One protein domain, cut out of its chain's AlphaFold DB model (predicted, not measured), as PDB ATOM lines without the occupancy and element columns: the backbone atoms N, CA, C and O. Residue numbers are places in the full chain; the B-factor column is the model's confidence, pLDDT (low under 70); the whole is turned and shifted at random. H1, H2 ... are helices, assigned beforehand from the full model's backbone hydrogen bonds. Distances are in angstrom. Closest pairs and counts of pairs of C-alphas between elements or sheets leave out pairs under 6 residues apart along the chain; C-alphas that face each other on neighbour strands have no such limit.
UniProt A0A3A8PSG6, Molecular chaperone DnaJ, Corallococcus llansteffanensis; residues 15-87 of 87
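What this domain is: This is residues 15 to 87 of the 87 residues of the protein "Molecular chaperone DnaJ" of Corallococcus llansteffanensis (UniProt A0A3A8PSG6). Three short helices, H1, H2 and H3, form a compact up-and-down bundle, each running against the one before it, and a long lone helix, H4, sticks out from it as an arm. The 73 printed residues have four named helices, in the order H1 H2 H3 H4, and no named strand: all helix. The whole is extended, with a radius of gyration of the C-alphas of 19.8 A, and spans 64 by 19 by 17 A.

How they stand to each other: H1, residues 15 to 24, and H2, residues 28 to 40, touch as a helical hairpin, opposite ways at a shallow tilt of 20 degrees; their closest C-alphas, of Ala 19 and Ala 31, are 4.7 A apart. H2 and H3, residues 45 to 57, form another at 30 degrees, closest at the C-alphas of Ala 35 and Ala 51, 4.9 A. H1 and H3 touch, running the same way; their closest C-alphas, of Val 16 and Ala 51, are 6.5 A apart. H4, residues 63 to 86, is apart from H1, H2 and H3. In all four helices every O i to N i+4 pair is within hydrogen-bond range.

Where its parts are: H1 begins at C-alpha 15 (-16.100, -3.239, -34.009). H2 is 18.4 A long and H3 18.3 A. H4 runs 34.9 A, from C-alpha 63 (-10.259, 1.266, -4.179) to C-alpha 86 (-35.030, 8.548, 19.302).

The domain as a whole: The printed part has no cut, and its links are tight. Residues 61 to 87 stand free. pLDDT is under 70 at residues 60 to 64 and 86 to 87.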
ATOM      1  N   GLU A  15     -15.457  -2.812 -35.256       82.50
ATOM      2  CA  GLU A  15     -16.100  -3.239 -34.009       82.50
ATOM      3  C   GLU A  15     -15.307  -2.820 -32.764       82.50
ATOM      4  O   GLU A  15     -15.880  -2.260 -31.824       82.50
ATOM      5  N   VAL A  16     -13.986  -3.031 -32.759       83.81
ATOM      6  CA  VAL A  16     -13.096  -2.585 -31.673       83.81
ATOM      7  C   VAL A  16     -13.107  -1.063 -31.571       83.81
ATOM      8  O   VAL A  16     -13.201  -0.513 -30.471       83.81
ATOM      9  N   ARG A  17     -13.085  -0.369 -32.711       84.50
ATOM     10  CA  ARG A  17     -13.102   1.097 -32.764       84.50
ATOM     11  C   ARG A  17     -14.412   1.675 -32.232       84.50
ATOM     12  O   ARG A  17     -14.394   2.606 -31.431       84.50
ATOM     13  N   ALA A  18     -15.549   1.079 -32.595       85.75
ATOM     14  CA  ALA A  18     -16.852   1.455 -32.054       85.75
ATOM     15  C   ALA A  18     -16.937   1.226 -30.534       85.75
ATOM     16  O   ALA A  18     -17.514   2.050 -29.817       85.75
ATOM     17  N   ALA A  19     -16.340   0.144 -30.026       85.62
ATOM     18  CA  ALA A  19     -16.283  -0.129 -28.591       85.62
ATOM     19  C   ALA A  19     -15.450   0.926 -27.835       85.62
ATOM     20  O   ALA A  19     -15.866   1.392 -26.772       85.62
ATOM     21  N   TRP A  20     -14.319   1.360 -28.400       83.56
ATOM     22  CA  TRP A  20     -13.516   2.464 -27.860       83.56
ATOM     23  C   TRP A  20     -14.251   3.807 -27.914       83.56
ATOM     24  O   TRP A  20     -14.289   4.513 -26.908       83.56
ATOM     25  N   ALA A  21     -14.938   4.113 -29.015       87.50
ATOM     26  CA  ALA A  21     -15.740   5.330 -29.134       87.50
ATOM     27  C   ALA A  21     -16.850   5.407 -28.067       87.50
ATOM     28  O   ALA A  21     -17.108   6.476 -27.515       87.50
ATOM     29  N   ARG A  22     -17.481   4.277 -27.708       84.31
ATOM     30  CA  ARG A  22     -18.462   4.242 -26.605       84.31
ATOM     31  C   ARG A  22     -17.832   4.506 -25.244       84.31
ATOM     32  O   ARG A  22     -18.433   5.206 -24.431       84.31
ATOM     33  N   LYS A  23     -16.633   3.975 -24.995       86.19
ATOM     34  CA  LYS A  23     -15.884   4.258 -23.764       86.19
ATOM     35  C   LYS A  23     -15.568   5.750 -23.664       86.19
ATOM     36  O   LYS A  23     -15.782   6.328 -22.601       86.19
ATOM     37  N   ASP A  24     -15.125   6.369 -24.754       83.88
ATOM     38  CA  ASP A  24     -14.811   7.803 -24.788       83.88
ATOM     39  C   ASP A  24     -16.070   8.683 -24.677       83.88
ATOM     40  O   ASP A  24     -16.021   9.754 -24.079       83.88
ATOM     41  N   ALA A  25     -17.227   8.193 -25.135       85.50
ATOM     42  CA  ALA A  25     -18.534   8.807 -24.885       85.50
ATOM     43  C   ALA A  25     -19.048   8.627 -23.437       85.50
ATOM     44  O   ALA A  25     -20.102   9.159 -23.088       85.50
ATOM     45  N   GLY A  26     -18.331   7.881 -22.587       79.31
ATOM     46  CA  GLY A  26     -18.680   7.642 -21.184       79.31
ATOM     47  C   GLY A  26     -19.523   6.388 -20.925       79.31
ATOM     48  O   GLY A  26     -19.755   6.047 -19.763       79.31
ATOM     49  N   ASP A  27     -19.928   5.642 -21.958       85.50
ATOM     50  CA  ASP A  27     -20.589   4.337 -21.806       85.50
ATOM     51  C   ASP A  27     -19.556   3.215 -21.600       85.50
ATOM     52  O   ASP A  27     -19.302   2.351 -22.446       85.50
ATOM     53  N   VAL A  28     -18.943   3.234 -20.417       84.50
ATOM     54  CA  VAL A  28     -17.928   2.266 -19.972       84.50
ATOM     55  C   VAL A  28     -18.507   0.845 -19.885       84.50
ATOM     56  O   VAL A  28     -17.811  -0.141 -20.143       84.50
ATOM     57  N   ALA A  29     -19.791   0.713 -19.534       81.38
ATOM     58  CA  ALA A  29     -20.457  -0.579 -19.389       81.38
ATOM     59  C   ALA A  29     -20.728  -1.238 -20.750       81.38
ATOM     60  O   ALA A  29     -20.465  -2.439 -20.903       81.38
ATOM     61  N   GLY A  30     -21.206  -0.461 -21.725       82.12
ATOM     62  CA  GLY A  30     -21.390  -0.882 -23.110       82.12
ATOM     63  C   GLY A  30     -20.065  -1.258 -23.765       82.12
ATOM     64  O   GLY A  30     -19.939  -2.370 -24.276       82.12
ATOM     65  N   ALA A  31     -19.043  -0.409 -23.634       87.00
ATOM     66  CA  ALA A  31     -17.702  -0.686 -24.152       87.00
ATOM     67  C   ALA A  31     -17.101  -1.986 -23.592       87.00
ATOM     68  O   ALA A  31     -16.526  -2.787 -24.326       87.00
ATOM     69  N   ARG A  32     -17.295  -2.260 -22.294       85.69
ATOM     70  CA  ARG A  32     -16.853  -3.513 -21.661       85.69
ATOM     71  C   ARG A  32     -17.595  -4.736 -22.199       85.69
ATOM     72  O   ARG A  32     -16.997  -5.804 -22.343       85.69
ATOM     73  N   LYS A  33     -18.904  -4.620 -22.434       86.19
ATOM     74  CA  LYS A  33     -19.719  -5.706 -22.993       86.19
ATOM     75  C   LYS A  33     -19.265  -6.042 -24.412       86.19
ATOM     76  O   LYS A  33     -19.118  -7.222 -24.724       86.19
ATOM     77  N   ASP A  34     -18.991  -5.021 -25.216       87.12
ATOM     78  CA  ASP A  34     -18.506  -5.189 -26.585       87.12
ATOM     79  C   ASP A  34     -17.092  -5.769 -26.610       87.12
ATOM     80  O   ASP A  34     -16.861  -6.747 -27.311       87.12
ATOM     81  N   ALA A  35     -16.182  -5.299 -25.750       85.94
ATOM     82  CA  ALA A  35     -14.845  -5.881 -25.614       85.94
ATOM     83  C   ALA A  35     -14.892  -7.385 -25.285       85.94
ATOM     84  O   ALA A  35     -14.165  -8.183 -25.869       85.94
ATOM     85  N   ARG A  36     -15.792  -7.803 -24.380       86.56
ATOM     86  CA  ARG A  36     -15.994  -9.230 -24.066       86.56
ATOM     87  C   ARG A  36     -16.580 -10.011 -25.236       86.56
ATOM     88  O   ARG A  36     -16.212 -11.166 -25.417       86.56
ATOM     89  N   ARG A  37     -17.499  -9.409 -25.996       87.94
ATOM     90  CA  ARG A  37     -18.085 -10.027 -27.192       87.94
ATOM     91  C   ARG A  37     -17.014 -10.256 -28.257       87.94
ATOM     92  O   ARG A  37     -16.912 -11.374 -28.741       87.94
ATOM     93  N   ILE A  38     -16.193  -9.245 -28.533       86.19
ATOM     94  CA  ILE A  38     -15.095  -9.314 -29.504       86.19
ATOM     95  C   ILE A  38     -14.118 -10.422 -29.106       86.19
ATOM     96  O   ILE A  38     -13.832 -11.299 -29.911       86.19
ATOM     97  N   LEU A  39     -13.695 -10.472 -27.838       85.94
ATOM     98  CA  LEU A  39     -12.815 -11.534 -27.330       85.94
ATOM     99  C   LEU A  39     -13.435 -12.938 -27.404       85.94
ATOM    100  O   LEU A  39     -12.708 -13.916 -27.561       85.94
ATOM    101  N   ALA A  40     -14.760 -13.053 -27.305       87.06
ATOM    102  CA  ALA A  40     -15.466 -14.327 -27.413       87.06
ATOM    103  C   ALA A  40     -15.595 -14.835 -28.862       87.06
ATOM    104  O   ALA A  40     -15.865 -16.018 -29.059       87.06
ATOM    105  N   GLN A  41     -15.405 -13.975 -29.867       83.75
ATOM    106  CA  GLN A  41     -15.537 -14.318 -31.289       83.75
ATOM    107  C   GLN A  41     -14.214 -14.747 -31.946       83.75
ATOM    108  O   GLN A  41     -14.159 -14.860 -33.166       83.75
ATOM    109  N   SER A  42     -13.172 -15.033 -31.154       74.69
ATOM    110  CA  SER A  42     -11.821 -15.374 -31.637       74.69
ATOM    111  C   SER A  42     -11.269 -14.322 -32.615       74.69
ATOM    112  O   SER A  42     -11.070 -14.614 -33.794       74.69
ATOM    113  N   PRO A  43     -11.049 -13.084 -32.138       80.38
ATOM    114  CA  PRO A  43     -10.661 -11.962 -32.982       80.38
ATOM    115  C   PRO A  43      -9.197 -12.085 -33.437       80.38
ATOM    116  O   PRO A  43      -8.444 -12.932 -32.945       80.38
ATOM    117  N   SER A  44      -8.779 -11.224 -34.372       84.00
ATOM    118  CA  SER A  44      -7.372 -11.145 -34.776       84.00
ATOM    119  C   SER A  44      -6.468 -10.821 -33.567       84.00
ATOM    120  O   SER A  44      -6.946 -10.242 -32.587       84.00
ATOM    121  N   PRO A  45      -5.169 -11.174 -33.586       83.62
ATOM    122  CA  PRO A  45      -4.264 -10.869 -32.474       83.62
ATOM    123  C   PRO A  45      -4.222  -9.375 -32.110       83.62
ATOM    124  O   PRO A  45      -4.214  -9.040 -30.930       83.62
ATOM    125  N   GLU A  46      -4.280  -8.482 -33.104       83.94
ATOM    126  CA  GLU A  46      -4.347  -7.028 -32.878       83.94
ATOM    127  C   GLU A  46      -5.662  -6.603 -32.214       83.94
ATOM    128  O   GLU A  46      -5.658  -5.863 -31.229       83.94
ATOM    129  N   ASP A  47      -6.798  -7.104 -32.704       82.75
ATOM    130  CA  ASP A  47      -8.115  -6.816 -32.125       82.75
ATOM    131  C   ASP A  47      -8.237  -7.345 -30.694       82.75
ATOM    132  O   ASP A  47      -8.866  -6.720 -29.835       82.75
ATOM    133  N   ARG A  48      -7.612  -8.493 -30.422       85.00
ATOM    134  CA  ARG A  48      -7.535  -9.081 -29.088       85.00
ATOM    135  C   ARG A  48      -6.792  -8.159 -28.127       85.00
ATOM    136  O   ARG A  48      -7.333  -7.852 -27.063       85.00
ATOM    137  N   ASP A  49      -5.599  -7.700 -28.496       86.12
ATOM    138  CA  ASP A  49      -4.790  -6.812 -27.655       86.12
ATOM    139  C   ASP A  49      -5.521  -5.492 -27.368       86.12
ATOM    140  O   ASP A  49      -5.541  -5.015 -26.227       86.12
ATOM    141  N   LEU A  50      -6.202  -4.932 -28.373       84.56
ATOM    142  CA  LEU A  50      -7.001  -3.714 -28.230       84.56
ATOM    143  C   LEU A  50      -8.241  -3.916 -27.349       84.56
ATOM    144  O   LEU A  50      -8.567  -3.042 -26.538       84.56
ATOM    145  N   ALA A  51      -8.924  -5.056 -27.458       85.81
ATOM    146  CA  ALA A  51     -10.061  -5.391 -26.604       85.81
ATOM    147  C   ALA A  51      -9.629  -5.657 -25.149       85.81
ATOM    148  O   ALA A  51     -10.299  -5.222 -24.208       85.81
ATOM    149  N   GLU A  52      -8.482  -6.302 -24.926       85.50
ATOM    150  CA  GLU A  52      -7.899  -6.481 -23.590       85.50
ATOM    151  C   GLU A  52      -7.434  -5.143 -22.983       85.50
ATOM    152  O   GLU A  52      -7.628  -4.892 -21.786       85.50
ATOM    153  N   ALA A  53      -6.861  -4.244 -23.788       85.50
ATOM    154  CA  ALA A  53      -6.540  -2.880 -23.371       85.50
ATOM    155  C   ALA A  53      -7.801  -2.098 -22.972       85.50
ATOM    156  O   ALA A  53      -7.808  -1.436 -21.931       85.50
ATOM    157  N   LEU A  54      -8.891  -2.243 -23.729       83.44
ATOM    158  CA  LEU A  54     -10.185  -1.638 -23.412       83.44
ATOM    159  C   LEU A  54     -10.751  -2.170 -22.088       83.44
ATOM    160  O   LEU A  54     -11.234  -1.396 -21.259       83.44
ATOM    161  N   LEU A  55     -10.642  -3.476 -21.823       84.88
ATOM    162  CA  LEU A  55     -11.048  -4.059 -20.538       84.88
ATOM    163  C   LEU A  55     -10.226  -3.530 -19.360       84.88
ATOM    164  O   LEU A  55     -10.788  -3.271 -18.297       84.88
ATOM    165  N   ARG A  56      -8.917  -3.332 -19.538       82.94
ATOM    166  CA  ARG A  56      -8.077  -2.695 -18.512       82.94
ATOM    167  C   ARG A  56      -8.471  -1.239 -18.285       82.94
ATOM    168  O   ARG A  56      -8.611  -0.832 -17.136       82.94
ATOM    169  N   ALA A  57      -8.714  -0.485 -19.355       81.88
ATOM    170  CA  ALA A  57      -9.103   0.924 -19.286       81.88
ATOM    171  C   ALA A  57     -10.498   1.143 -18.674       81.88
ATOM    172  O   ALA A  57     -10.760   2.198 -18.104       81.88
ATOM    173  N   THR A  58     -11.390   0.156 -18.784       79.38
ATOM    174  CA  THR A  58     -12.749   0.186 -18.212       79.38
ATOM    175  C   THR A  58     -12.851  -0.494 -16.844       79.38
ATOM    176  O   THR A  58     -13.930  -0.535 -16.248       79.38
ATOM    177  N   SER A  59     -11.747  -1.035 -16.322       74.81
ATOM    178  CA  SER A  59     -11.718  -1.670 -15.009       74.81
ATOM    179  C   SER A  59     -11.773  -0.606 -13.917       74.81
ATOM    180  O   SER A  59     -10.837   0.172 -13.735       74.81
ATOM    181  N   THR A  60     -12.878  -0.565 -13.173       64.56
ATOM    182  CA  THR A  60     -13.018   0.339 -12.033       64.56
ATOM    183  C   THR A  60     -11.957  -0.007 -10.981       64.56
ATOM    184  O   THR A  60     -11.878  -1.171 -10.565       64.56
ATOM    185  N   PRO A  61     -11.140   0.957 -10.515       64.75
ATOM    186  CA  PRO A  61     -10.124   0.672  -9.513       64.75
ATOM    187  C   PRO A  61     -10.785   0.135  -8.241       64.75
ATOM    188  O   PRO A  61     -11.714   0.740  -7.704       64.75
ATOM    189  N   ARG A  62     -10.288  -1.005  -7.740       60.34
ATOM    190  CA  ARG A  62     -10.831  -1.701  -6.556       60.34
ATOM    191  C   ARG A  62     -11.000  -0.788  -5.335       60.34
ATOM    192  O   ARG A  62     -11.904  -1.011  -4.537       60.34
ATOM    193  N   ALA A  63     -10.178   0.256  -5.228       62.66
ATOM    194  CA  ALA A  63     -10.259   1.266  -4.179       62.66
ATOM    195  C   ALA A  63     -11.628   1.973  -4.102       62.66
ATOM    196  O   ALA A  63     -12.074   2.291  -3.002       62.66
ATOM    197  N   LEU A  64     -12.341   2.154  -5.224       66.38
ATOM    198  CA  LEU A  64     -13.678   2.766  -5.224       66.38
ATOM    199  C   LEU A  64     -14.705   1.933  -4.444       66.38
ATOM    200  O   LEU A  64     -15.566   2.497  -3.773       66.38
ATOM    201  N   TYR A  65     -14.594   0.600  -4.477       70.75
ATOM    202  CA  TYR A  65     -15.458  -0.269  -3.672       70.75
ATOM    203  C   TYR A  65     -15.194  -0.103  -2.170       70.75
ATOM    204  O   TYR A  65     -16.130  -0.176  -1.379       70.75
ATOM    205  N   GLY A  66     -13.947   0.185  -1.781       75.19
ATOM    206  CA  GLY A  66     -13.591   0.497  -0.395       75.19
ATOM    207  C   GLY A  66     -14.261   1.779   0.104       75.19
ATOM    208  O   GLY A  66     -14.836   1.785   1.188       75.19
ATOM    209  N   PHE A  67     -14.266   2.840  -0.710       79.44
ATOM    210  CA  PHE A  67     -14.962   4.086  -0.368       79.44
ATOM    211  C   PHE A  67     -16.483   3.916  -0.295       79.44
ATOM    212  O   PHE A  67     -17.109   4.437   0.626       79.44
ATOM    213  N   ALA A  68     -17.077   3.150  -1.215       83.94
ATOM    214  CA  ALA A  68     -18.504   2.835  -1.165       83.94
ATOM    215  C   ALA A  68     -18.876   2.055   0.111       83.94
ATOM    216  O   ALA A  68     -19.868   2.378   0.766       83.94
ATOM    217  N   LEU A  69     -18.052   1.075   0.504       87.06
ATOM    218  CA  LEU A  69     -18.234   0.325   1.747       87.06
ATOM    219  C   LEU A  69     -18.110   1.233   2.979       87.06
ATOM    220  O   LEU A  69     -18.952   1.165   3.868       87.06
ATOM    221  N   LEU A  70     -17.104   2.112   3.015       90.62
ATOM    222  CA  LEU A  70     -16.918   3.068   4.109       90.62
ATOM    223  C   LEU A  70     -18.134   3.995   4.258       90.62
ATOM    224  O   LEU A  70     -18.617   4.204   5.369       90.62
ATOM    225  N   GLY A  71     -18.671   4.494   3.141       89.19
ATOM    226  CA  GLY A  71     -19.903   5.283   3.127       89.19
ATOM    227  C   GLY A  71     -21.104   4.513   3.687       89.19
ATOM    228  O   GLY A  71     -21.834   5.045   4.522       89.19
ATOM    229  N   ALA A  72     -21.277   3.248   3.296       91.62
ATOM    230  CA  ALA A  72     -22.345   2.394   3.817       91.62
ATOM    231  C   ALA A  72     -22.216   2.144   5.332       91.62
ATOM    232  O   ALA A  72     -23.214   2.190   6.049       91.62
ATOM    233  N   VAL A  73     -20.993   1.936   5.832       94.19
ATOM    234  CA  VAL A  73     -20.720   1.763   7.269       94.19
ATOM    235  C   VAL A  73     -21.051   3.031   8.051       94.19
ATOM    236  O   VAL A  73     -21.720   2.955   9.080       94.19
ATOM    237  N   LEU A  74     -20.633   4.202   7.563       95.19
ATOM    238  CA  LEU A  74     -20.959   5.484   8.194       95.19
ATOM    239  C   LEU A  74     -22.469   5.727   8.228       95.19
ATOM    240  O   LEU A  74     -22.997   6.130   9.261       95.19
ATOM    241  N   LEU A  75     -23.173   5.433   7.134       92.88
ATOM    242  CA  LEU A  75     -24.629   5.535   7.081       92.88
ATOM    243  C   LEU A  75     -25.289   4.618   8.118       92.88
ATOM    244  O   LEU A  75     -26.168   5.060   8.851       92.88
ATOM    245  N   ALA A  76     -24.847   3.362   8.213       93.19
ATOM    246  CA  ALA A  76     -25.368   2.404   9.185       93.19
ATOM    247  C   ALA A  76     -25.112   2.851  10.633       93.19
ATOM    248  O   ALA A  76     -26.003   2.730  11.471       93.19
ATOM    249  N   LEU A  77     -23.934   3.414  10.921       94.12
ATOM    250  CA  LEU A  77     -23.607   3.989  12.229       94.12
ATOM    251  C   LEU A  77     -24.518   5.169  12.572       94.12
ATOM    252  O   LEU A  77     -25.080   5.206  13.663       94.12
ATOM    253  N   LEU A  78     -24.691   6.110  11.643       94.00
ATOM    254  CA  LEU A  78     -25.575   7.261  11.833       94.00
ATOM    255  C   LEU A  78     -27.026   6.822  12.033       94.00
ATOM    256  O   LEU A  78     -27.706   7.346  12.912       94.00
ATOM    257  N   LEU A  79     -27.486   5.838  11.260       93.12
ATOM    258  CA  LEU A  79     -28.830   5.289  11.377       93.12
ATOM    259  C   LEU A  79     -29.026   4.577  12.719       93.12
ATOM    260  O   LEU A  79     -30.015   4.822  13.401       93.12
ATOM    261  N   GLY A  80     -28.067   3.747  13.134       92.50
ATOM    262  CA  GLY A  80     -28.085   3.085  14.437       92.50
ATOM    263  C   GLY A  80     -28.086   4.083  15.594       92.50
ATOM    264  O   GLY A  80     -28.856   3.920  16.539       92.50
ATOM    265  N   LEU A  81     -27.288   5.150  15.498       91.81
ATOM    266  CA  LEU A  81     -27.244   6.224  16.493       91.81
ATOM    267  C   LEU A  81     -28.557   7.015  16.539       91.81
ATOM    268  O   LEU A  81     -29.041   7.352  17.616       91.81
ATOM    269  N   ALA A  82     -29.157   7.295  15.381       89.00
ATOM    270  CA  ALA A  82     -30.456   7.950  15.304       89.00
ATOM    271  C   ALA A  82     -31.546   7.084  15.950       89.00
ATOM    272  O   ALA A  82     -32.305   7.576  16.780       89.00
ATOM    273  N   LEU A  83     -31.579   5.788  15.639       88.81
ATOM    274  CA  LEU A  83     -32.541   4.851  16.218       88.81
ATOM    275  C   LEU A  83     -32.359   4.697  17.733       88.81
ATOM    276  O   LEU A  83     -33.345   4.683  18.454       88.81
ATOM    277  N   THR A  84     -31.124   4.637  18.236       85.62
ATOM    278  CA  THR A  84     -30.864   4.556  19.689       85.62
ATOM    279  C   THR A  84     -31.104   5.864  20.436       85.62
ATOM    280  O   THR A  84     -31.289   5.831  21.646       85.62
ATOM    281  N   ARG A  85     -31.095   7.018  19.757       77.88
ATOM    282  CA  ARG A  85     -31.338   8.324  20.390       77.88
ATOM    283  C   ARG A  85     -32.806   8.758  20.374       77.88
ATOM    284  O   ARG A  85     -33.183   9.576  21.207       77.88
ATOM    285  N   TYR A  86     -33.596   8.257  19.427       63.88
ATOM    286  CA  TYR A  86     -35.030   8.548  19.302       63.88
ATOM    287  C   TYR A  86     -35.940   7.387  19.735       63.88
ATOM    288  O   TYR A  86     -37.160   7.516  19.635       63.88
ATOM    289  N   SER A  87     -35.356   6.281  20.200       54.78
ATOM    290  CA  SER A  87     -36.064   5.211  20.910       54.78
ATOM    291  C   SER A  87     -36.005   5.426  22.416       54.78
ATOM    292  O   SER A  87     -36.908   4.862  23.071       54.78
TER     293      SER A  87